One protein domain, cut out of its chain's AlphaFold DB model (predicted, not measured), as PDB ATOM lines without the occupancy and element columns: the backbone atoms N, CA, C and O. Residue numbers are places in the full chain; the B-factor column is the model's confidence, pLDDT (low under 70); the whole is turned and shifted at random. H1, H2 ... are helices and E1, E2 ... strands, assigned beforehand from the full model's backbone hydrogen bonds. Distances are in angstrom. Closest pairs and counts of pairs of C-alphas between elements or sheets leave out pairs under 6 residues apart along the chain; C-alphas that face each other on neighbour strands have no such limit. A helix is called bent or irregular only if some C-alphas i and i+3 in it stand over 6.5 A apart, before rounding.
ATOM      1  N   VAL A   3      16.208  -4.549  -1.710       95.81
ATOM      2  CA  VAL A   3      16.318  -3.158  -2.171       95.81
ATOM      3  C   VAL A   3      16.088  -3.100  -3.670       95.81
ATOM      4  O   VAL A   3      16.651  -3.912  -4.410       95.81
ATOM      5  N   ARG A   4      15.260  -2.167  -4.125       95.06
ATOM      6  CA  ARG A   4      15.012  -1.906  -5.544       95.06
ATOM      7  C   ARG A   4      15.008  -0.412  -5.794       95.06
ATOM      8  O   ARG A   4      14.600   0.362  -4.932       95.06
ATOM      9  N   THR A   5      15.449  -0.038  -6.981       91.69
ATOM     10  CA  THR A   5      15.500   1.347  -7.432       91.69
ATOM     11  C   THR A   5      14.698   1.486  -8.712       91.69
ATOM     12  O   THR A   5      14.689   0.561  -9.525       91.69
ATOM     13  N   GLN A   6      14.051   2.633  -8.881       89.06
ATOM     14  CA  GLN A   6      13.436   3.061 -10.128       89.06
ATOM     15  C   GLN A   6      13.655   4.563 -10.267       89.06
ATOM     16  O   GLN A   6      13.112   5.332  -9.475       89.06
ATOM     17  N   ALA A   7      14.428   4.983 -11.271       86.81
ATOM     18  CA  ALA A   7      14.804   6.389 -11.439       86.81
ATOM     19  C   ALA A   7      15.410   6.970 -10.135       86.81
ATOM     20  O   ALA A   7      16.377   6.420  -9.614       86.81
ATOM     21  N   ASP A   8      14.818   8.038  -9.595       89.81
ATOM     22  CA  ASP A   8      15.237   8.712  -8.358       89.81
ATOM     23  C   ASP A   8      14.670   8.072  -7.073       89.81
ATOM     24  O   ASP A   8      14.866   8.616  -5.981       89.81
ATOM     25  N   ILE A   9      13.934   6.960  -7.182       94.56
ATOM     26  CA  ILE A   9      13.266   6.292  -6.059       94.56
ATOM     27  C   ILE A   9      14.045   5.043  -5.655       94.56
ATOM     28  O   ILE A   9      14.293   4.163  -6.479       94.56
ATOM     29  N   THR A  10      14.348   4.918  -4.367       96.38
ATOM     30  CA  THR A  10      14.840   3.683  -3.748       96.38
ATOM     31  C   THR A  10      13.810   3.177  -2.754       96.38
ATOM     32  O   THR A  10      13.332   3.929  -1.909       96.38
ATOM     33  N   VAL A  11      13.477   1.890  -2.824       98.00
ATOM     34  CA  VAL A  11      12.622   1.234  -1.833       98.00
ATOM     35  C   VAL A  11      13.341   0.042  -1.239       98.00
ATOM     36  O   VAL A  11      13.829  -0.842  -1.949       98.00
ATOM     37  N   MET A  12      13.371   0.009   0.085       98.19
ATOM     38  CA  MET A  12      13.952  -1.059   0.881       98.19
ATOM     39  C   MET A  12      12.856  -1.713   1.702       98.19
ATOM     40  O   MET A  12      12.005  -1.024   2.251       98.19
ATOM     41  N   LYS A  13      12.877  -3.037   1.818       98.00
ATOM     42  CA  LYS A  13      11.977  -3.755   2.720       98.00
ATOM     43  C   LYS A  13      12.697  -4.851   3.480       98.00
ATOM     44  O   LYS A  13      13.640  -5.473   2.969       98.00
ATOM     45  N   GLY A  14      12.252  -5.117   4.696       97.75
ATOM     46  CA  GLY A  14      12.881  -6.127   5.522       97.75
ATOM     47  C   GLY A  14      12.153  -6.414   6.820       97.75
ATOM     48  O   GLY A  14      11.133  -5.819   7.146       97.75
ATOM     49  N   GLU A  15      12.735  -7.365   7.528       97.06
ATOM     50  CA  GLU A  15      12.358  -7.801   8.863       97.06
ATOM     51  C   GLU A  15      13.479  -7.358   9.806       97.06
ATOM     52  O   GLU A  15      14.660  -7.412   9.437       97.06
ATOM     53  N   VAL A  16      13.115  -6.916  11.003       93.75
ATOM     54  CA  VAL A  16      14.047  -6.534  12.064       93.75
ATOM     55  C   VAL A  16      13.937  -7.547  13.188       93.75
ATOM     56  O   VAL A  16      12.835  -7.853  13.641       93.75
ATOM     57  N   TYR A  17      15.081  -8.047  13.647       92.25
ATOM     58  CA  TYR A  17      15.168  -9.051  14.699       92.25
ATOM     59  C   TYR A  17      16.048  -8.565  15.848       92.25
ATOM     60  O   TYR A  17      17.038  -7.869  15.620       92.25
ATOM     61  N   ARG A  18      15.722  -8.994  17.067       88.12
ATOM     62  CA  ARG A  18      16.582  -8.887  18.253       88.12
ATOM     63  C   ARG A  18      16.599 -10.243  18.935       88.12
ATOM     64  O   ARG A  18      15.542 -10.728  19.313       88.12
ATOM     65  N   ASP A  19      17.776 -10.852  19.046       89.31
ATOM     66  CA  ASP A  19      17.951 -12.183  19.649       89.31
ATOM     67  C   ASP A  19      16.972 -13.227  19.076       89.31
ATOM     68  O   ASP A  19      16.265 -13.908  19.809       89.31
ATOM     69  N   GLU A  20      16.884 -13.292  17.741       89.06
ATOM     70  CA  GLU A  20      15.977 -14.171  16.973       89.06
ATOM     71  C   GLU A  20      14.474 -13.841  17.080       89.06
ATOM     72  O   GLU A  20      13.674 -14.358  16.296       89.06
ATOM     73  N   LEU A  21      14.072 -12.919  17.959       89.00
ATOM     74  CA  LEU A  21      12.699 -12.423  18.036       89.00
ATOM     75  C   LEU A  21      12.436 -11.402  16.924       89.00
ATOM     76  O   LEU A  21      13.120 -10.381  16.835       89.00
ATOM     77  N   LEU A  22      11.414 -11.656  16.102       90.81
ATOM     78  CA  LEU A  22      10.917 -10.680  15.131       90.81
ATOM     79  C   LEU A  22      10.345  -9.468  15.874       90.81
ATOM     80  O   LEU A  22       9.351  -9.589  16.589       90.81
ATOM     81  N   LEU A  23      10.952  -8.301  15.673       91.50
ATOM     82  CA  LEU A  23      10.483  -7.036  16.237       91.50
ATOM     83  C   LEU A  23       9.448  -6.365  15.346       91.50
ATOM     84  O   LEU A  23       8.488  -5.771  15.827       91.50
ATOM     85  N   GLY A  24       9.637  -6.460  14.037       94.25
ATOM     86  CA  GLY A  24       8.739  -5.830  13.094       94.25
ATOM     87  C   GLY A  24       9.235  -5.917  11.668       94.25
ATOM     88  O   GLY A  24      10.368  -6.307  11.381       94.25
ATOM     89  N   ASN A  25       8.343  -5.518  10.781       97.25
ATOM     90  CA  ASN A  25       8.589  -5.408   9.363       97.25
ATOM     91  C   ASN A  25       8.646  -3.935   8.999       97.25
ATOM     92  O   ASN A  25       7.854  -3.140   9.512       97.25
ATOM     93  N   PHE A  26       9.537  -3.594   8.079       97.56
ATOM     94  CA  PHE A  26       9.670  -2.231   7.599       97.56
ATOM     95  C   PHE A  26       9.694  -2.162   6.076       97.56
ATOM     96  O   PHE A  26      10.162  -3.077   5.387       97.56
ATOM     97  N   LEU A  27       9.215  -1.034   5.565       98.50
ATOM     98  CA  LEU A  27       9.393  -0.596   4.192       98.50
ATOM     99  C   LEU A  27       9.841   0.864   4.204       98.50
ATOM    100  O   LEU A  27       9.116   1.733   4.674       98.50
ATOM    101  N   ARG A  28      11.031   1.138   3.684       98.38
ATOM    102  CA  ARG A  28      11.596   2.481   3.562       98.38
ATOM    103  C   ARG A  28      11.536   2.937   2.116       98.38
ATOM    104  O   ARG A  28      11.892   2.171   1.222       98.38
ATOM    105  N   ILE A  29      11.111   4.174   1.904       98.62
ATOM    106  CA  ILE A  29      11.091   4.845   0.604       98.62
ATOM    107  C   ILE A  29      12.025   6.043   0.697       98.62
ATOM    108  O   ILE A  29      11.937   6.819   1.644       98.62
ATOM    109  N   GLU A  30      12.891   6.191  -0.296       98.12
ATOM    110  CA  GLU A  30      13.741   7.358  -0.501       98.12
ATOM    111  C   GLU A  30      13.494   7.907  -1.900       98.12
ATOM    112  O   GLU A  30      13.418   7.140  -2.861       98.12
ATOM    113  N   TYR A  31      13.384   9.223  -2.024       97.50
ATOM    114  CA  TYR A  31      13.148   9.894  -3.293       97.50
ATOM    115  C   TYR A  31      13.967  11.181  -3.395       97.50
ATOM    116  O   TYR A  31      13.810  12.087  -2.579       97.50
ATOM    117  N   ARG A  32      14.833  11.279  -4.409       95.31
ATOM    118  CA  ARG A  32      15.725  12.443  -4.600       95.31
ATOM    119  C   ARG A  32      15.043  13.676  -5.192       95.31
ATOM    120  O   ARG A  32      15.579  14.771  -5.105       95.31
ATOM    121  N   ALA A  33      13.854  13.518  -5.768       94.50
ATOM    122  CA  ALA A  33      13.025  14.628  -6.230       94.50
ATOM    123  C   ALA A  33      13.632  15.569  -7.281       94.50
ATOM    124  O   ALA A  33      13.149  16.695  -7.402       94.50
ATOM    125  N   HIS A  34      14.612  15.140  -8.088       90.62
ATOM    126  CA  HIS A  34      15.181  16.007  -9.130       90.62
ATOM    127  C   HIS A  34      14.091  16.493 -10.099       90.62
ATOM    128  O   HIS A  34      13.935  17.688 -10.338       90.62
ATOM    129  N   ARG A  35      13.266  15.561 -10.589       89.81
ATOM    130  CA  ARG A  35      12.175  15.845 -11.535       89.81
ATOM    131  C   ARG A  35      11.071  16.712 -10.943       89.81
ATOM    132  O   ARG A  35      10.677  17.703 -11.553       89.81
ATOM    133  N   LEU A  36      10.583  16.360  -9.753       94.75
ATOM    134  CA  LEU A  36       9.544  17.139  -9.076       94.75
ATOM    135  C   LEU A  36      10.016  18.569  -8.781       94.75
ATOM    136  O   LEU A  36       9.231  19.507  -8.909       94.75
ATOM    137  N   THR A  37      11.289  18.731  -8.416       94.12
ATOM    138  CA  THR A  37      11.886  20.044  -8.154       94.12
ATOM    139  C   THR A  37      11.872  20.915  -9.401       94.12
ATOM    140  O   THR A  37      11.431  22.058  -9.318       94.12
ATOM    141  N   GLU A  38      12.269  20.389 -10.563       93.81
ATOM    142  CA  GLU A  38      12.227  21.162 -11.809       93.81
ATOM    143  C   GLU A  38      10.799  21.542 -12.215       93.81
ATOM    144  O   GLU A  38      10.549  22.700 -12.550       93.81
ATOM    145  N   LEU A  39       9.838  20.621 -12.089       94.00
ATOM    146  CA  LEU A  39       8.431  20.923 -12.371       94.00
ATOM    147  C   LEU A  39       7.882  22.022 -11.454       94.00
ATOM    148  O   LEU A  39       7.220  22.953 -11.909       94.00
ATOM    149  N   ALA A  40       8.169  21.945 -10.155       93.88
ATOM    150  CA  ALA A  40       7.772  22.976  -9.201       93.88
ATOM    151  C   ALA A  40       8.473  24.319  -9.486       93.88
ATOM    152  O   ALA A  40       7.839  25.376  -9.390       93.88
ATOM    153  N   ARG A  41       9.745  24.290  -9.911       94.31
ATOM    154  CA  ARG A  41      10.532  25.482 -10.266       94.31
ATOM    155  C   ARG A  41       9.946  26.220 -11.462       94.31
ATOM    156  O   ARG A  41       9.900  27.449 -11.441       94.31
ATOM    157  N   GLU A  42       9.446  25.508 -12.470       95.12
ATOM    158  CA  GLU A  42       8.709  26.112 -13.593       95.12
ATOM    159  C   GLU A  42       7.446  26.853 -13.136       95.12
ATOM    160  O   GLU A  42       7.017  27.815 -13.771       95.12
ATOM    161  N   GLN A  43       6.889  26.458 -11.990       93.62
ATOM    162  CA  GLN A  43       5.763  27.127 -11.340       93.62
ATOM    163  C   GLN A  43       6.194  28.177 -10.296       93.62
ATOM    164  O   GLN A  43       5.351  28.661  -9.533       93.62
ATOM    165  N   GLY A  44       7.486  28.518 -10.231       91.88
ATOM    166  CA  GLY A  44       8.042  29.500  -9.299       91.88
ATOM    167  C   GLY A  44       8.140  29.027  -7.844       91.88
ATOM    168  O   GLY A  44       8.194  29.868  -6.950       91.88
ATOM    169  N   ARG A  45       8.139  27.711  -7.594       92.56
ATOM    170  CA  ARG A  45       8.206  27.106  -6.252       92.56
ATOM    171  C   ARG A  45       9.410  26.184  -6.108       92.56
ATOM    172  O   ARG A  45       9.983  25.735  -7.093       92.56
ATOM    173  N   LEU A  46       9.784  25.889  -4.868       89.56
ATOM    174  CA  LEU A  46      10.842  24.936  -4.548       89.56
ATOM    175  C   LEU A  46      10.335  23.997  -3.448       89.56
ATOM    176  O   LEU A  46      10.070  24.475  -2.345       89.56
ATOM    177  N   PRO A  47      10.183  22.685  -3.715       89.06
ATOM    178  CA  PRO A  47       9.815  21.724  -2.686       89.06
ATOM    179  C   PRO A  47      10.836  21.777  -1.545       89.06
ATOM    180  O   PRO A  47      12.042  21.684  -1.779       89.06
ATOM    181  N   ALA A  48      10.353  21.953  -0.317       85.44
ATOM    182  CA  ALA A  48      11.198  22.113   0.857       85.44
ATOM    183  C   ALA A  48      10.620  21.365   2.057       85.44
ATOM    184  O   ALA A  48       9.418  21.419   2.324       85.44
ATOM    185  N   GLY A  49      11.506  20.717   2.817       91.00
ATOM    186  CA  GLY A  49      11.194  20.061   4.087       91.00
ATOM    187  C   GLY A  49      10.426  18.755   3.935       91.00
ATOM    188  O   GLY A  49      10.889  17.729   4.409       91.00
ATOM    189  N   GLU A  50       9.290  18.765   3.251       94.94
ATOM    190  CA  GLU A  50       8.418  17.605   3.093       94.94
ATOM    191  C   GLU A  50       7.693  17.643   1.742       94.94
ATOM    192  O   GLU A  50       7.480  18.712   1.172       94.94
ATOM    193  N   ILE A  51       7.293  16.480   1.242       97.00
ATOM    194  CA  ILE A  51       6.444  16.308   0.052       97.00
ATOM    195  C   ILE A  51       5.400  15.224   0.321       97.00
ATOM    196  O   ILE A  51       5.446  14.545   1.352       97.00
ATOM    197  N   LEU A  52       4.486  15.010  -0.625       97.94
ATOM    198  CA  LEU A  52       3.508  13.927  -0.556       97.94
ATOM    199  C   LEU A  52       3.832  12.831  -1.574       97.94
ATOM    200  O   LEU A  52       4.238  13.115  -2.697       97.94
ATOM    201  N   ALA A  53       3.585  11.579  -1.206       98.19
ATOM    202  CA  ALA A  53       3.647  10.437  -2.105       98.19
ATOM    203  C   ALA A  53       2.376   9.596  -1.997       98.19
ATOM    204  O   ALA A  53       1.990   9.172  -0.910       98.19
ATOM    205  N   PHE A  54       1.744   9.317  -3.131       98.12
ATOM    206  CA  PHE A  54       0.821   8.197  -3.246       98.12
ATOM    207  C   PHE A  54       1.633   6.905  -3.249       98.12
ATOM    208  O   PHE A  54       2.558   6.761  -4.052       98.12
ATOM    209  N   VAL A  55       1.285   5.974  -2.363       98.56
ATOM    210  CA  VAL A  55       1.930   4.664  -2.262       98.56
ATOM    211  C   VAL A  55       0.869   3.583  -2.248       98.56
ATOM    212  O   VAL A  55      -0.035   3.612  -1.413       98.56
ATOM    213  N   ARG A  56       1.018   2.592  -3.129       98.38
ATOM    214  CA  ARG A  56       0.176   1.396  -3.168       98.38
ATOM    215  C   ARG A  56       1.022   0.136  -3.060       98.38
ATOM    216  O   ARG A  56       1.876  -0.134  -3.902       98.38
ATOM    217  N   LEU A  57       0.770  -0.640  -2.013       98.38
ATOM    218  CA  LEU A  57       1.404  -1.925  -1.743       98.38
ATOM    219  C   LEU A  57       0.616  -3.036  -2.442       98.38
ATOM    220  O   LEU A  57      -0.604  -3.132  -2.292       98.38
ATOM    221  N   LEU A  58       1.322  -3.887  -3.186       97.75
ATOM    222  CA  LEU A  58       0.753  -4.993  -3.955       97.75
ATOM    223  C   LEU A  58       1.357  -6.326  -3.469       97.75
ATOM    224  O   LEU A  58       2.371  -6.784  -4.018       97.75
ATOM    225  N   PRO A  59       0.783  -6.921  -2.407       96.75
ATOM    226  CA  PRO A  59       1.187  -8.230  -1.916       96.75
ATOM    227  C   PRO A  59       0.613  -9.380  -2.759       96.75
ATOM    228  O   PRO A  59      -0.505  -9.298  -3.265       96.75
ATOM    229  N   ASP A  60       1.361 -10.477  -2.878       93.56
ATOM    230  CA  ASP A  60       0.847 -11.731  -3.435       93.56
ATOM    231  C   ASP A  60      -0.148 -12.370  -2.455       93.56
ATOM    232  O   ASP A  60       0.120 -12.469  -1.259       93.56
ATOM    233  N   GLY A  61      -1.295 -12.833  -2.957       88.69
ATOM    234  CA  GLY A  61      -2.278 -13.565  -2.146       88.69
ATOM    235  C   GLY A  61      -3.058 -12.722  -1.129       88.69
ATOM    236  O   GLY A  61      -3.840 -13.282  -0.364       88.69
ATOM    237  N   ALA A  62      -2.895 -11.395  -1.131       90.19
ATOM    238  CA  ALA A  62      -3.627 -10.472  -0.267       90.19
ATOM    239  C   ALA A  62      -4.134  -9.248  -1.048       90.19
ATOM    240  O   ALA A  62      -3.711  -8.976  -2.172       90.19
ATOM    241  N   ALA A  63      -5.077  -8.510  -0.459       93.38
ATOM    242  CA  ALA A  63      -5.609  -7.298  -1.071       93.38
ATOM    243  C   ALA A  63      -4.543  -6.192  -1.132       93.38
ATOM    244  O   ALA A  63      -3.738  -6.029  -0.214       93.38
ATOM    245  N   ALA A  64      -4.578  -5.406  -2.208       97.06
ATOM    246  CA  ALA A  64      -3.779  -4.194  -2.309       97.06
ATOM    247  C   ALA A  64      -4.204  -3.176  -1.241       97.06
ATOM    248  O   ALA A  64      -5.386  -3.085  -0.900       97.06
ATOM    249  N   ALA A  65      -3.253  -2.377  -0.770       97.44
ATOM    250  CA  ALA A  65      -3.517  -1.276   0.147       97.44
ATOM    251  C   ALA A  65      -2.818  -0.011  -0.345       97.44
ATOM    252  O   ALA A  65      -1.685  -0.083  -0.817       97.44
ATOM    253  N   GLU A  66      -3.466   1.143  -0.214       97.94
ATOM    254  CA  GLU A  66      -2.923   2.429  -0.656       97.94
ATOM    255  C   GLU A  66      -3.102   3.531   0.391       97.94
ATOM    256  O   GLU A  66      -4.030   3.495   1.202       97.94
ATOM    257  N   ALA A  67      -2.183   4.492   0.392       97.88
ATOM    258  CA  ALA A  67      -2.235   5.676   1.238       97.88
ATOM    259  C   ALA A  67      -1.407   6.814   0.632       97.88
ATOM    260  O   ALA A  67      -0.440   6.583  -0.093       97.88
ATOM    261  N   THR A  68      -1.753   8.048   1.000       97.94
ATOM    262  CA  THR A  68      -0.880   9.207   0.793       97.94
ATOM    263  C   THR A  68       0.007   9.384   2.018       97.94
ATOM    264  O   THR A  68      -0.483   9.519   3.144       97.94
ATOM    265  N   LEU A  69       1.311   9.383   1.786       97.88
ATOM    266  CA  LEU A  69       2.348   9.525   2.795       97.88
ATOM    267  C   LEU A  69       3.040  10.866   2.645       97.88
ATOM    268  O   LEU A  69       3.198  11.376   1.539       97.88
ATOM    269  N   ARG A  70       3.506  11.400   3.760       97.62
ATOM    270  CA  ARG A  70       4.446  12.502   3.791       97.62
ATOM    271  C   ARG A  70       5.861  11.943   3.814       97.62
ATOM    272  O   ARG A  70       6.178  11.122   4.669       97.62
ATOM    273  N   LEU A  71       6.685  12.378   2.869       98.19
ATOM    274  CA  LEU A  71       8.116  12.089   2.878       98.19
ATOM    275  C   LEU A  71       8.845  13.344   3.344       98.19
ATOM    276  O   LEU A  71       8.517  14.446   2.905       98.19
ATOM    277  N   HIS A  72       9.841  13.168   4.201       97.38
ATOM    278  CA  HIS A  72      10.575  14.252   4.851       97.38
ATOM    279  C   HIS A  72      11.995  14.326   4.315       97.38
ATOM    280  O   HIS A  72      12.667  13.310   4.159       97.38
ATOM    281  N   HIS A  73      12.466  15.525   4.013       96.00
ATOM    282  CA  HIS A  73      13.789  15.748   3.460       96.00
ATOM    283  C   HIS A  73      14.875  15.482   4.509       96.00
ATOM    284  O   HIS A  73      15.060  16.246   5.460       96.00
ATOM    285  N   SER A  74      15.653  14.430   4.288       94.38
ATOM    286  CA  SER A  74      16.757  14.018   5.141       94.38
ATOM    287  C   SER A  74      18.088  14.441   4.525       94.38
ATOM    288  O   SER A  74      18.531  13.891   3.520       94.38
ATOM    289  N   ARG A  75      18.761  15.416   5.154       91.81
ATOM    290  CA  ARG A  75      20.068  15.926   4.694       91.81
ATOM    291  C   ARG A  75      21.173  14.858   4.627       91.81
ATOM    292  O   ARG A  75      21.949  14.917   3.683       91.81
ATOM    293  N   PRO A  76      21.286  13.901   5.573       91.25
ATOM    294  CA  PRO A  76      22.345  12.890   5.519       91.25
ATOM    295  C   PRO A  76      22.321  11.996   4.274       91.25
ATOM    296  O   PRO A  76      23.378  11.538   3.850       91.25
ATOM    297  N   VAL A  77      21.137  11.734   3.713       92.00
ATOM    298  CA  VAL A  77      20.972  10.898   2.507       92.00
ATOM    299  C   VAL A  77      20.575  11.698   1.267       92.00
ATOM    300  O   VAL A  77      20.467  11.119   0.191       92.00
ATOM    301  N   ASP A  78      20.381  13.011   1.422       94.69
ATOM    302  CA  ASP A  78      19.970  13.947   0.373       94.69
ATOM    303  C   ASP A  78      18.745  13.449  -0.415       94.69
ATOM    304  O   ASP A  78      18.747  13.310  -1.638       94.69
ATOM    305  N   ALA A  79      17.702  13.075   0.332       96.88
ATOM    306  CA  ALA A  79      16.465  12.532  -0.217       96.88
ATOM    307  C   ALA A  79      15.274  12.791   0.709       96.88
ATOM    308  O   ALA A  79      15.414  12.917   1.927       96.88
ATOM    309  N   TYR A  80      14.077  12.803   0.130       98.00
ATOM    310  CA  TYR A  80      12.818  12.713   0.857       98.00
ATOM    311  C   TYR A  80      12.585  11.265   1.288       98.00
ATOM    312  O   TYR A  80      12.589  10.366   0.447       98.00
ATOM    313  N   VAL A  81      12.389  11.033   2.585       98.19
ATOM    314  CA  VAL A  81      12.322   9.693   3.171       98.19
ATOM    315  C   VAL A  81      11.057   9.462   3.983       98.19
ATOM    316  O   VAL A  81      10.514  10.377   4.605       98.19
ATOM    317  N   VAL A  82      10.610   8.211   3.998       98.50
ATOM    318  CA  VAL A  82       9.655   7.695   4.981       98.50
ATOM    319  C   VAL A  82       9.952   6.226   5.255       98.50
ATOM    320  O   VAL A  82      10.283   5.464   4.344       98.50
ATOM    321  N   GLU A  83       9.808   5.816   6.507       97.81
ATOM    322  CA  GLU A  83       9.880   4.438   6.964       97.81
ATOM    323  C   GLU A  83       8.521   4.000   7.500       97.81
ATOM    324  O   GLU A  83       7.979   4.567   8.449       97.81
ATOM    325  N   LEU A  84       7.967   2.968   6.876       98.12
ATOM    326  CA  LEU A  84       6.689   2.371   7.218       98.12
ATOM    327  C   LEU A  84       6.935   1.120   8.042       98.12
ATOM    328  O   LEU A  84       7.529   0.170   7.539       98.12
ATOM    329  N   TRP A  85       6.434   1.102   9.269       97.44
ATOM    330  CA  TRP A  85       6.644  -0.005  10.197       97.44
ATOM    331  C   TRP A  85       5.340  -0.733  10.526       97.44
ATOM    332  O   TRP A  85       4.277  -0.119  10.664       97.44
ATOM    333  N   SER A  86       5.413  -2.059  10.680       95.88
ATOM    334  CA  SER A  86       4.274  -2.881  11.122       95.88
ATOM    335  C   SER A  86       3.840  -2.542  12.555       95.88
ATOM    336  O   SER A  86       2.649  -2.588  12.880       95.88
ATOM    337  N   THR A  87       4.803  -2.153  13.391       92.81
ATOM    338  CA  THR A  87       4.635  -1.691  14.769       92.81
ATOM    339  C   THR A  87       5.655  -0.595  15.074       92.81
ATOM    340  O   THR A  87       6.764  -0.627  14.554       92.81
ATOM    341  N   LEU A  88       5.264   0.373  15.903       91.88
ATOM    342  CA  LEU A  88       6.176   1.362  16.493       91.88
ATOM    343  C   LEU A  88       6.532   1.004  17.941       91.88
ATOM    344  O   LEU A  88       7.333   1.690  18.563       91.88
ATOM    345  N   GLU A  89       5.937  -0.053  18.484       88.38
ATOM    346  CA  GLU A  89       6.207  -0.507  19.842       88.38
ATOM    347  C   GLU A  89       7.443  -1.401  19.873       88.38
ATOM    348  O   GLU A  89       7.638  -2.243  18.988       88.38
ATOM    349  N   GLY A  90       8.255  -1.223  20.913       81.69
ATOM    350  CA  GLY A  90       9.345  -2.133  21.224       81.69
ATOM    351  C   GLY A  90       8.835  -3.487  21.744       81.69
ATOM    352  O   GLY A  90       7.683  -3.623  22.156       81.69
ATOM    353  N   PRO A  91       9.698  -4.515  21.753       78.25
ATOM    354  CA  PRO A  91       9.388  -5.831  22.330       78.25
ATOM    355  C   PRO A  91       9.244  -5.819  23.861       78.25
ATOM    356  O   PRO A  91       8.696  -6.754  24.440       78.25
ATOM    357  N   ASP A  92       9.769  -4.793  24.524       83.75
ATOM    358  CA  ASP A  92       9.672  -4.561  25.958       83.75
ATOM    359  C   ASP A  92       9.123  -3.150  26.208       83.75
ATOM    360  O   ASP A  92       9.075  -2.311  25.312       83.75
ATOM    361  N   ALA A  93       8.696  -2.877  27.441       81.50
ATOM    362  CA  ALA A  93       8.155  -1.576  27.830       81.50
ATOM    363  C   ALA A  93       9.242  -0.494  28.017       81.50
ATOM    364  O   ALA A  93       9.037   0.457  28.777       81.50
ATOM    365  N   SER A  94      10.420  -0.652  27.399       83.69
ATOM    366  CA  SER A  94      11.458   0.375  27.448       83.69
ATOM    367  C   SER A  94      11.078   1.554  26.542       83.69
ATOM    368  O   SER A  94      10.496   1.356  25.473       83.69
ATOM    369  N   PRO A  95      11.349   2.799  26.965       85.06
ATOM    370  CA  PRO A  95      11.122   3.947  26.102       85.06
ATOM    371  C   PRO A  95      12.110   3.918  24.932       85.06
ATOM    372  O   PRO A  95      13.279   3.566  25.104       85.06
ATOM    373  N   HIS A  96      11.653   4.353  23.758       88.25
ATOM    374  CA  HIS A  96      12.553   4.654  22.644       88.25
ATOM    375  C   HIS A  96      13.539   5.760  23.029       88.25
ATOM    376  O   HIS A  96      13.243   6.613  23.871       88.25
ATOM    377  N   ASP A  97      14.703   5.768  22.380       90.31
ATOM    378  CA  ASP A  97      15.642   6.881  22.498       90.31
ATOM    379  C   ASP A  97      14.963   8.187  22.049       90.31
ATOM    380  O   ASP A  97      14.226   8.212  21.059       90.31
ATOM    381  N   PHE A  98      15.201   9.281  22.775       89.62
ATOM    382  CA  PHE A  98      14.555  10.570  22.515       89.62
ATOM    383  C   PHE A  98      14.818  11.084  21.090       89.62
ATOM    384  O   PHE A  98      13.951  11.727  20.504       89.62
ATOM    385  N   THR A  99      15.974  10.755  20.505       87.94
ATOM    386  CA  THR A  99      16.309  11.117  19.118       87.94
ATOM    387  C   THR A  99      15.436  10.400  18.090       87.94
ATOM    388  O   THR A  99      15.196  10.936  17.011       87.94
ATOM    389  N   VAL A 100      14.937   9.206  18.421       89.69
ATOM    390  CA  VAL A 100      14.027   8.426  17.572       89.69
ATOM    391  C   VAL A 100      12.582   8.860  17.810       89.69
ATOM    392  O   VAL A 100      11.818   8.959  16.854       89.69
ATOM    393  N   LEU A 101      12.212   9.189  19.054       90.50
ATOM    394  CA  LEU A 101      10.866   9.672  19.391       90.50
ATOM    395  C   LEU A 101      10.448  10.889  18.555       90.50
ATOM    396  O   LEU A 101       9.306  10.937  18.101       90.50
ATOM    397  N   ASP A 102      11.363  11.826  18.297       89.69
ATOM    398  CA  ASP A 102      11.085  13.013  17.473       89.69
ATOM    399  C   ASP A 102      10.813  12.682  15.992       89.69
ATOM    400  O   ASP A 102      10.117  13.434  15.303       89.69
ATOM    401  N   LEU A 103      11.328  11.545  15.512       92.88
ATOM    402  CA  LEU A 103      11.142  11.034  14.149       92.88
ATOM    403  C   LEU A 103       9.906  10.135  14.023       92.88
ATOM    404  O   LEU A 103       9.489   9.812  12.911       92.88
ATOM    405  N   MET A 104       9.336   9.685  15.142       94.81
ATOM    406  CA  MET A 104       8.242   8.721  15.169       94.81
ATOM    407  C   MET A 104       6.876   9.396  15.263       94.81
ATOM    408  O   MET A 104       6.662  10.355  16.000       94.81
ATOM    409  N   GLY A 105       5.896   8.840  14.557       93.69
ATOM    410  CA  GLY A 105       4.494   9.214  14.716       93.69
ATOM    411  C   GLY A 105       3.724   9.243  13.408       93.69
ATOM    412  O   GLY A 105       4.223   8.892  12.342       93.69
ATOM    413  N   TRP A 106       2.464   9.664  13.487       94.25
ATOM    414  CA  TRP A 106       1.606   9.750  12.310       94.25
ATOM    415  C   TRP A 106       2.170  10.742  11.285       94.25
ATOM    416  O   TRP A 106       2.340  11.920  11.597       94.25
ATOM    417  N   GLN A 107       2.417  10.264  10.058       94.88
ATOM    418  CA  GLN A 107       2.955  11.057   8.936       94.88
ATOM    419  C   GLN A 107       4.334  11.686   9.225       94.88
ATOM    420  O   GLN A 107       4.697  12.686   8.603       94.88
ATOM    421  N   ARG A 108       5.094  11.111  10.164       96.00
ATOM    422  CA  ARG A 108       6.505  11.433  10.423       96.00
ATOM    423  C   ARG A 108       7.435  10.555   9.580       96.00
ATOM    424  O   ARG A 108       6.972   9.670   8.860       96.00
ATOM    425  N   GLU A 109       8.732  10.810   9.687       96.25
ATOM    426  CA  GLU A 109       9.828  10.054   9.080       96.25
ATOM    427  C   GLU A 109       9.694   8.554   9.347       96.25
ATOM    428  O   GLU A 109       9.855   7.758   8.429       96.25
ATOM    429  N   ILE A 110       9.360   8.174  10.581       97.19
ATOM    430  CA  ILE A 110       9.075   6.805  11.004       97.19
ATOM    431  C   ILE A 110       7.598   6.742  11.391       97.19
ATOM    432  O   ILE A 110       7.158   7.330  12.380       97.19
ATOM    433  N   THR A 111       6.796   6.021  10.615       97.69
ATOM    434  CA  THR A 111       5.340   6.018  10.775       97.69
ATOM    435  C   THR A 111       4.754   4.621  10.637       97.69
ATOM    436  O   THR A 111       5.273   3.742   9.950       97.69
ATOM    437  N   ARG A 112       3.599   4.425  11.273       96.38
ATOM    438  CA  ARG A 112       2.734   3.269  11.050       96.38
ATOM    439  C   ARG A 112       1.455   3.735  10.380       96.38
ATOM    440  O   ARG A 112       0.770   4.629  10.871       96.38
ATOM    441  N   VAL A 113       1.101   3.075   9.282       96.69
ATOM    442  CA  VAL A 113      -0.119   3.361   8.523       96.69
ATOM    443  C   VAL A 113      -1.114   2.228   8.758       96.69
ATOM    444  O   VAL A 113      -0.872   1.120   8.280       96.69
ATOM    445  N   PRO A 114      -2.237   2.458   9.467       94.62
ATOM    446  CA  PRO A 114      -3.197   1.395   9.773       94.62
ATOM    447  C   PRO A 114      -3.696   0.641   8.534       94.62
ATOM    448  O   PRO A 114      -3.801  -0.581   8.570       94.62
ATOM    449  N   GLY A 115      -3.918   1.345   7.417       95.25
ATOM    450  CA  GLY A 115      -4.322   0.734   6.144       95.25
ATOM    451  C   GLY A 115      -3.289  -0.231   5.551       95.25
ATOM    452  O   GLY A 115      -3.653  -1.127   4.800       95.25
ATOM    453  N   PHE A 116      -2.013  -0.108   5.924       97.25
ATOM    454  CA  PHE A 116      -0.944  -1.011   5.488       97.25
ATOM    455  C   PHE A 116      -0.705  -2.177   6.444       97.25
ATOM    456  O   PHE A 116       0.114  -3.035   6.128       97.25
ATOM    457  N   ALA A 117      -1.405  -2.258   7.580       94.31
ATOM    458  CA  ALA A 117      -1.134  -3.266   8.605       94.31
ATOM    459  C   ALA A 117      -1.177  -4.703   8.058       94.31
ATOM    460  O   ALA A 117      -0.282  -5.487   8.356       94.31
ATOM    461  N   ALA A 118      -2.168  -5.030   7.221       94.12
ATOM    462  CA  ALA A 118      -2.279  -6.357   6.614       94.12
ATOM    463  C   ALA A 118      -1.127  -6.651   5.635       94.12
ATOM    464  O   ALA A 118      -0.539  -7.726   5.689       94.12
ATOM    465  N   ALA A 119      -0.765  -5.690   4.779       95.50
ATOM    466  CA  ALA A 119       0.331  -5.854   3.823       95.50
ATOM    467  C   ALA A 119       1.698  -5.946   4.524       95.50
ATOM    468  O   ALA A 119       2.539  -6.751   4.141       95.50
ATOM    469  N   LEU A 120       1.914  -5.150   5.574       95.88
ATOM    470  CA  LEU A 120       3.151  -5.148   6.357       95.88
ATOM    471  C   LEU A 120       3.247  -6.322   7.338       95.88
ATOM    472  O   LEU A 120       4.318  -6.523   7.898       95.88
ATOM    473  N   ALA A 121       2.187  -7.107   7.555       94.00
ATOM    474  CA  ALA A 121       2.261  -8.324   8.366       94.00
ATOM    475  C   ALA A 121       3.128  -9.408   7.694       94.00
ATOM    476  O   ALA A 121       3.831 -10.139   8.387       94.00
ATOM    477  N   ASP A 122       3.136  -9.450   6.356       95.12
ATOM    478  CA  ASP A 122       4.033 -10.281   5.550       95.12
ATOM    479  C   ASP A 122       4.774  -9.418   4.518       95.12
ATOM    480  O   ASP A 122       4.369  -9.245   3.365       95.12
ATOM    481  N   ILE A 123       5.922  -8.884   4.935       96.19
ATOM    482  CA  ILE A 123       6.755  -8.031   4.082       96.19
ATOM    483  C   ILE A 123       7.337  -8.773   2.873       96.19
ATOM    484  O   ILE A 123       7.739  -8.153   1.882       96.19
ATOM    485  N   ARG A 124       7.413 -10.107   2.922       95.88
ATOM    486  CA  ARG A 124       7.934 -10.924   1.821       95.88
ATOM    487  C   ARG A 124       6.891 -11.064   0.719       95.88
ATOM    488  O   ARG A 124       7.281 -11.054  -0.451       95.88
ATOM    489  N   ALA A 125       5.608 -11.104   1.081       96.44
ATOM    490  CA  ALA A 125       4.497 -11.116   0.135       96.44
ATOM    491  C   ALA A 125       4.400  -9.827  -0.690       96.44
ATOM    492  O   ALA A 125       3.963  -9.891  -1.834       96.44
ATOM    493  N   ILE A 126       4.846  -8.670  -0.178       97.56
ATOM    494  CA  ILE A 126       4.912  -7.428  -0.970       97.56
ATOM    495  C   ILE A 126       5.905  -7.607  -2.128       97.56
ATOM    496  O   ILE A 126       7.127  -7.535  -1.945       97.56
ATOM    497  N   ARG A 127       5.379  -7.836  -3.336       95.44
ATOM    498  CA  ARG A 127       6.177  -7.998  -4.562       95.44
ATOM    499  C   ARG A 127       6.311  -6.730  -5.359       95.44
ATOM    500  O   ARG A 127       7.328  -6.543  -6.022       95.44
ATOM    501  N   ARG A 128       5.286  -5.886  -5.320       96.50
ATOM    502  CA  ARG A 128       5.237  -4.659  -6.100       96.50
ATOM    503  C   ARG A 128       4.808  -3.488  -5.230       96.50
ATOM    504  O   ARG A 128       4.026  -3.653  -4.294       96.50
ATOM    505  N   VAL A 129       5.337  -2.314  -5.547       97.56
ATOM    506  CA  VAL A 129       4.934  -1.047  -4.935       97.56
ATOM    507  C   VAL A 129       4.765  -0.029  -6.047       97.56
ATOM    508  O   VAL A 129       5.671   0.146  -6.858       97.56
ATOM    509  N   GLU A 130       3.614   0.626  -6.096       96.81
ATOM    510  CA  GLU A 130       3.383   1.756  -6.993       96.81
ATOM    511  C   GLU A 130       3.577   3.058  -6.222       96.81
ATOM    512  O   GLU A 130       3.056   3.199  -5.112       96.81
ATOM    513  N   ILE A 131       4.344   3.990  -6.792       97.12
ATOM    514  CA  ILE A 131       4.704   5.257  -6.143       97.12
ATOM    515  C   ILE A 131       4.526   6.419  -7.119       97.12
ATOM    516  O   ILE A 131       5.010   6.368  -8.248       97.12
ATOM    517  N   ALA A 132       3.879   7.489  -6.668       96.69
ATOM    518  CA  ALA A 132       3.859   8.777  -7.357       96.69
ATOM    519  C   ALA A 132       4.064   9.898  -6.337       96.69
ATOM    520  O   ALA A 132       3.368   9.937  -5.324       96.69
ATOM    521  N   CYS A 133       5.006  10.801  -6.597       97.31
ATOM    522  CA  CYS A 133       5.344  11.894  -5.687       97.31
ATOM    523  C   CYS A 133       4.757  13.214  -6.190       97.31
ATOM    524  O   CYS A 133       4.571  13.401  -7.391       97.31
ATOM    525  N   ARG A 134       4.463  14.144  -5.286       96.62
ATOM    526  CA  ARG A 134       3.938  15.468  -5.627       96.62
ATOM    527  C   ARG A 134       4.302  16.527  -4.603       96.62
ATOM    528  O   ARG A 134       4.625  16.219  -3.456       96.62
ATOM    529  N   GLU A 135       4.153  17.782  -5.006       96.44
ATOM    530  CA  GLU A 135       4.191  18.917  -4.086       96.44
ATOM    531  C   GLU A 135       3.133  18.796  -2.974       96.44
ATOM    532  O   GLU A 135       2.059  18.205  -3.152       96.44
ATOM    533  N   ASN A 136       3.408  19.430  -1.834       94.75
ATOM    534  CA  ASN A 136       2.415  19.619  -0.781       94.75
ATOM    535  C   ASN A 136       1.207  20.432  -1.270       94.75
ATOM    536  O   ASN A 136       1.232  21.105  -2.297       94.75
ATOM    537  N   ASP A 137       0.152  20.455  -0.457       94.00
ATOM    538  CA  ASP A 137      -0.995  21.344  -0.684       94.00
ATOM    539  C   ASP A 137      -0.699  22.805  -0.295       94.00
ATOM    540  O   ASP A 137      -1.517  23.705  -0.522       94.00
ATOM    541  N   ARG A 138       0.465  23.052   0.317       91.69
ATOM    542  CA  ARG A 138       0.966  24.374   0.687       91.69
ATOM    543  C   ARG A 138       2.436  24.514   0.325       91.69
ATOM    544  O   ARG A 138       3.213  23.593   0.544       91.69
ATOM    545  N   ASP A 139       2.795  25.686  -0.168       86.25
ATOM    546  CA  ASP A 139       4.173  26.076  -0.418       86.25
ATOM    547  C   ASP A 139       4.868  26.355   0.917       86.25
ATOM    548  O   ASP A 139       4.368  27.140   1.725       86.25
ATOM    549  N   LEU A 140       5.988  25.690   1.185       82.81
ATOM    550  CA  LEU A 140       6.737  25.834   2.432       82.81
ATOM    551  C   LEU A 140       8.046  26.581   2.149       82.81
ATOM    552  O   LEU A 140       8.729  26.251   1.186       82.81
ATOM    553  N   PRO A 141       8.432  27.563   2.988       80.50
ATOM    554  CA  PRO A 141       7.868  27.886   4.305       80.50
ATOM    555  C   PRO A 141       6.733  28.929   4.293       80.50
ATOM    556  O   PRO A 141       6.199  29.258   5.349       80.50
ATOM    557  N   PHE A 142       6.371  29.483   3.133       84.56
ATOM    558  CA  PHE A 142       5.517  30.678   3.049       84.56
ATOM    559  C   PHE A 142       4.040  30.436   3.409       84.56
ATOM    560  O   PHE A 142       3.319  31.365   3.769       84.56
ATOM    561  N   GLY A 143       3.577  29.190   3.334       84.94
ATOM    562  CA  GLY A 143       2.243  28.752   3.742       84.94
ATOM    563  C   GLY A 143       1.132  28.989   2.715       84.94
ATOM    564  O   GLY A 143      -0.029  28.696   3.024       84.94
ATOM    565  N   TYR A 144       1.455  29.491   1.517       89.31
ATOM    566  CA  TYR A 144       0.485  29.711   0.441       89.31
ATOM    567  C   TYR A 144      -0.127  28.393  -0.021       89.31
ATOM    568  O   TYR A 144       0.567  27.393  -0.161       89.31
ATOM    569  N   ARG A 145      -1.434  28.379  -0.288       94.75
ATOM    570  CA  ARG A 145      -2.103  27.192  -0.828       94.75
ATOM    571  C   ARG A 145      -1.648  26.941  -2.265       94.75
ATOM    572  O   ARG A 145      -1.735  27.840  -3.099       94.75
ATOM    573  N   ILE A 146      -1.260  25.708  -2.567       94.25
ATOM    574  CA  ILE A 146      -0.950  25.265  -3.926       94.25
ATOM    575  C   ILE A 146      -2.244  24.747  -4.563       94.25
ATOM    576  O   ILE A 146      -2.828  23.763  -4.116       94.25
ATOM    577  N   GLY A 147      -2.730  25.450  -5.590       94.06
ATOM    578  CA  GLY A 147      -3.934  25.061  -6.339       94.06
ATOM    579  C   GLY A 147      -3.672  24.075  -7.482       94.06
ATOM    580  O   GLY A 147      -4.603  23.416  -7.930       94.06
ATOM    581  N   ASN A 148      -2.420  23.973  -7.938       94.88
ATOM    582  CA  ASN A 148      -1.992  23.100  -9.032       94.88
ATOM    583  C   ASN A 148      -0.676  22.391  -8.663       94.88
ATOM    584  O   ASN A 148       0.392  22.789  -9.148       94.88
ATOM    585  N   PRO A 149      -0.720  21.417  -7.734       95.19
ATOM    586  CA  PRO A 149       0.475  20.702  -7.314       95.19
ATOM    587  C   PRO A 149       1.042  19.913  -8.489       95.19
ATOM    588  O   PRO A 149       0.317  19.184  -9.168       95.19
ATOM    589  N   GLN A 150       2.339  20.061  -8.720       95.75
ATOM    590  CA  GLN A 150       3.063  19.274  -9.703       95.75
ATOM    591  C   GLN A 150       3.278  17.854  -9.187       95.75
ATOM    592  O   GLN A 150       3.434  17.627  -7.983       95.75
ATOM    593  N   TRP A 151       3.282  16.904 -10.119       94.94
ATOM    594  CA  TRP A 151       3.434  15.484  -9.846       94.94
ATOM    595  C   TRP A 151       4.639  14.933 -10.594       94.94
ATOM    596  O   TRP A 151       4.746  15.085 -11.808       94.94
ATOM    597  N   ASP A 152       5.477  14.201  -9.876       94.38
ATOM    598  CA  ASP A 152       6.342  13.196 -10.470       94.38
ATOM    599  C   ASP A 152       5.659  11.829 -10.355       94.38
ATOM    600  O   ASP A 152       5.825  11.063  -9.401       94.38
ATOM    601  N   ASN A 153       4.823  11.558 -11.349       90.88
ATOM    602  CA  ASN A 153       4.033  10.341 -11.485       90.88
ATOM    603  C   ASN A 153       4.525   9.488 -12.660       90.88
ATOM    604  O   ASN A 153       3.727   8.801 -13.300       90.88
TER     605      ASN A 153
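AT A GLANCE: This is residues 3 to 153 of the 333 residues of the protein "Thermophilic glucose-6-phosphate isomerase" of Candidatus Accumulibacter sp. SK-11 (UniProt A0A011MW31). The domain is one long antiparallel sheet of seven strands, curled like part of a barrel that stays open between its edge strands E1 and E7. It folds back on itself at E5, which sets E1, E2, E3 and E6 face to face with E4 and E7, and it wraps round the short helix H3. H1 only grazes the sheet, while the small H2 lies off the sheet within a long looped stretch between E6 and H3. The printed part has 151 residues, with three named helices and seven named strands in the chain order E1 E2 E3 H1 E4 E5 E6 H2 H3 E7; the sheet's order is E1 E2 E3 E6 E5 E4 E7, and the class is mixed, helices and strands. The whole is compact, with a radius of gyration of the C-alphas of 16.2 A and spans of 51 by 38 by 24 A.

IN THESE COORDINATES: Find C-alpha 3 at (16.318, -3.158, -2.171), where the short strand E1 begins; it ends at residue 6. Next comes E2, residues 9 to 18, 28.9 A from first to last C-alpha, and then E3, residues 21 to 31, the longest strand by residues, 30.9 A. H1, residues 34 to 42, is 12.8 A long. E4, residues 50 to 59, starts at C-alpha 50 at (8.418, 17.605, 3.093) and covers 27.3 A. E5, residues 65 to 74, covers 25.9 A and bends by 56 degrees at residue 68. E6, residues 79 to 85, is 19.0 A long. After it look for H2, residues 98 to 101, and H3, residues 114 to 121, 11.2 A long. E7, residues 126 to 134, covers 23.4 A and ends at C-alpha 134 at (3.938, 15.468, -5.627).

HOW THE PARTS SIT: Begin with the meander E1 E2 E3, each strand the antiparallel neighbour of the one before; N 4 and O 11 are 2.9 A apart between E1 and E2, and N 12 and O 28 are 2.9 A apart between E2 and E3. E3 is antiparallel to E6 at 154 degrees, with N 29 and O 82 at 2.9 A. In the second meander, E4 E5 E6, the pairing of E5 is staggered: its residues 65 to 72 pair with E4, where N 53 and O 69 are 2.8 A apart, and its residues 72 to 74 with E6, where N 72 and O 81 are 2.9 A apart. E4 and E7 are antiparallel at 157 degrees, with N 54 and O 132 at 2.8 A. This is a folded sheet, bent back into two leaves that face each other, E1 E2 E3 E6 and E4 E7, with 37 pairs of C-alphas within 11 A and E5 as the hinge. H3 is on the sheet, which curls round it; its closest C-alphas to E5 are those of Phe 116 and Ala 65, 5.9 A apart, and to E3 those of Leu 120 and Asn 25, 6.2 A. H3 is irregular, with C-alphas 115 and 118 at 7.4 A. H1 only grazes the sheet with its residues 34 to 40, and H2 is not on it. Every O i to N i+4 pair is within hydrogen-bond range in H1, 2 of 4 are in H3, and H2 is too short for such a pair.

THE WHOLE: The C-alphas farthest apart are those of Asp 19 and Gly 44, 51.7 A. The printed part has no cut. The links E6 to H2 and H2 to H3 are long, with 12 residues each; in the second, residues 110 to 111 pair parallel with residues 83 to 84 of E6. After E7, residues 135 to 153 hold no named element, but residues 151 to 152 pair antiparallel with residues 133 to 134 of E7. The mean pLDDT of the printed part is 93.7, and no printed residue is under 70.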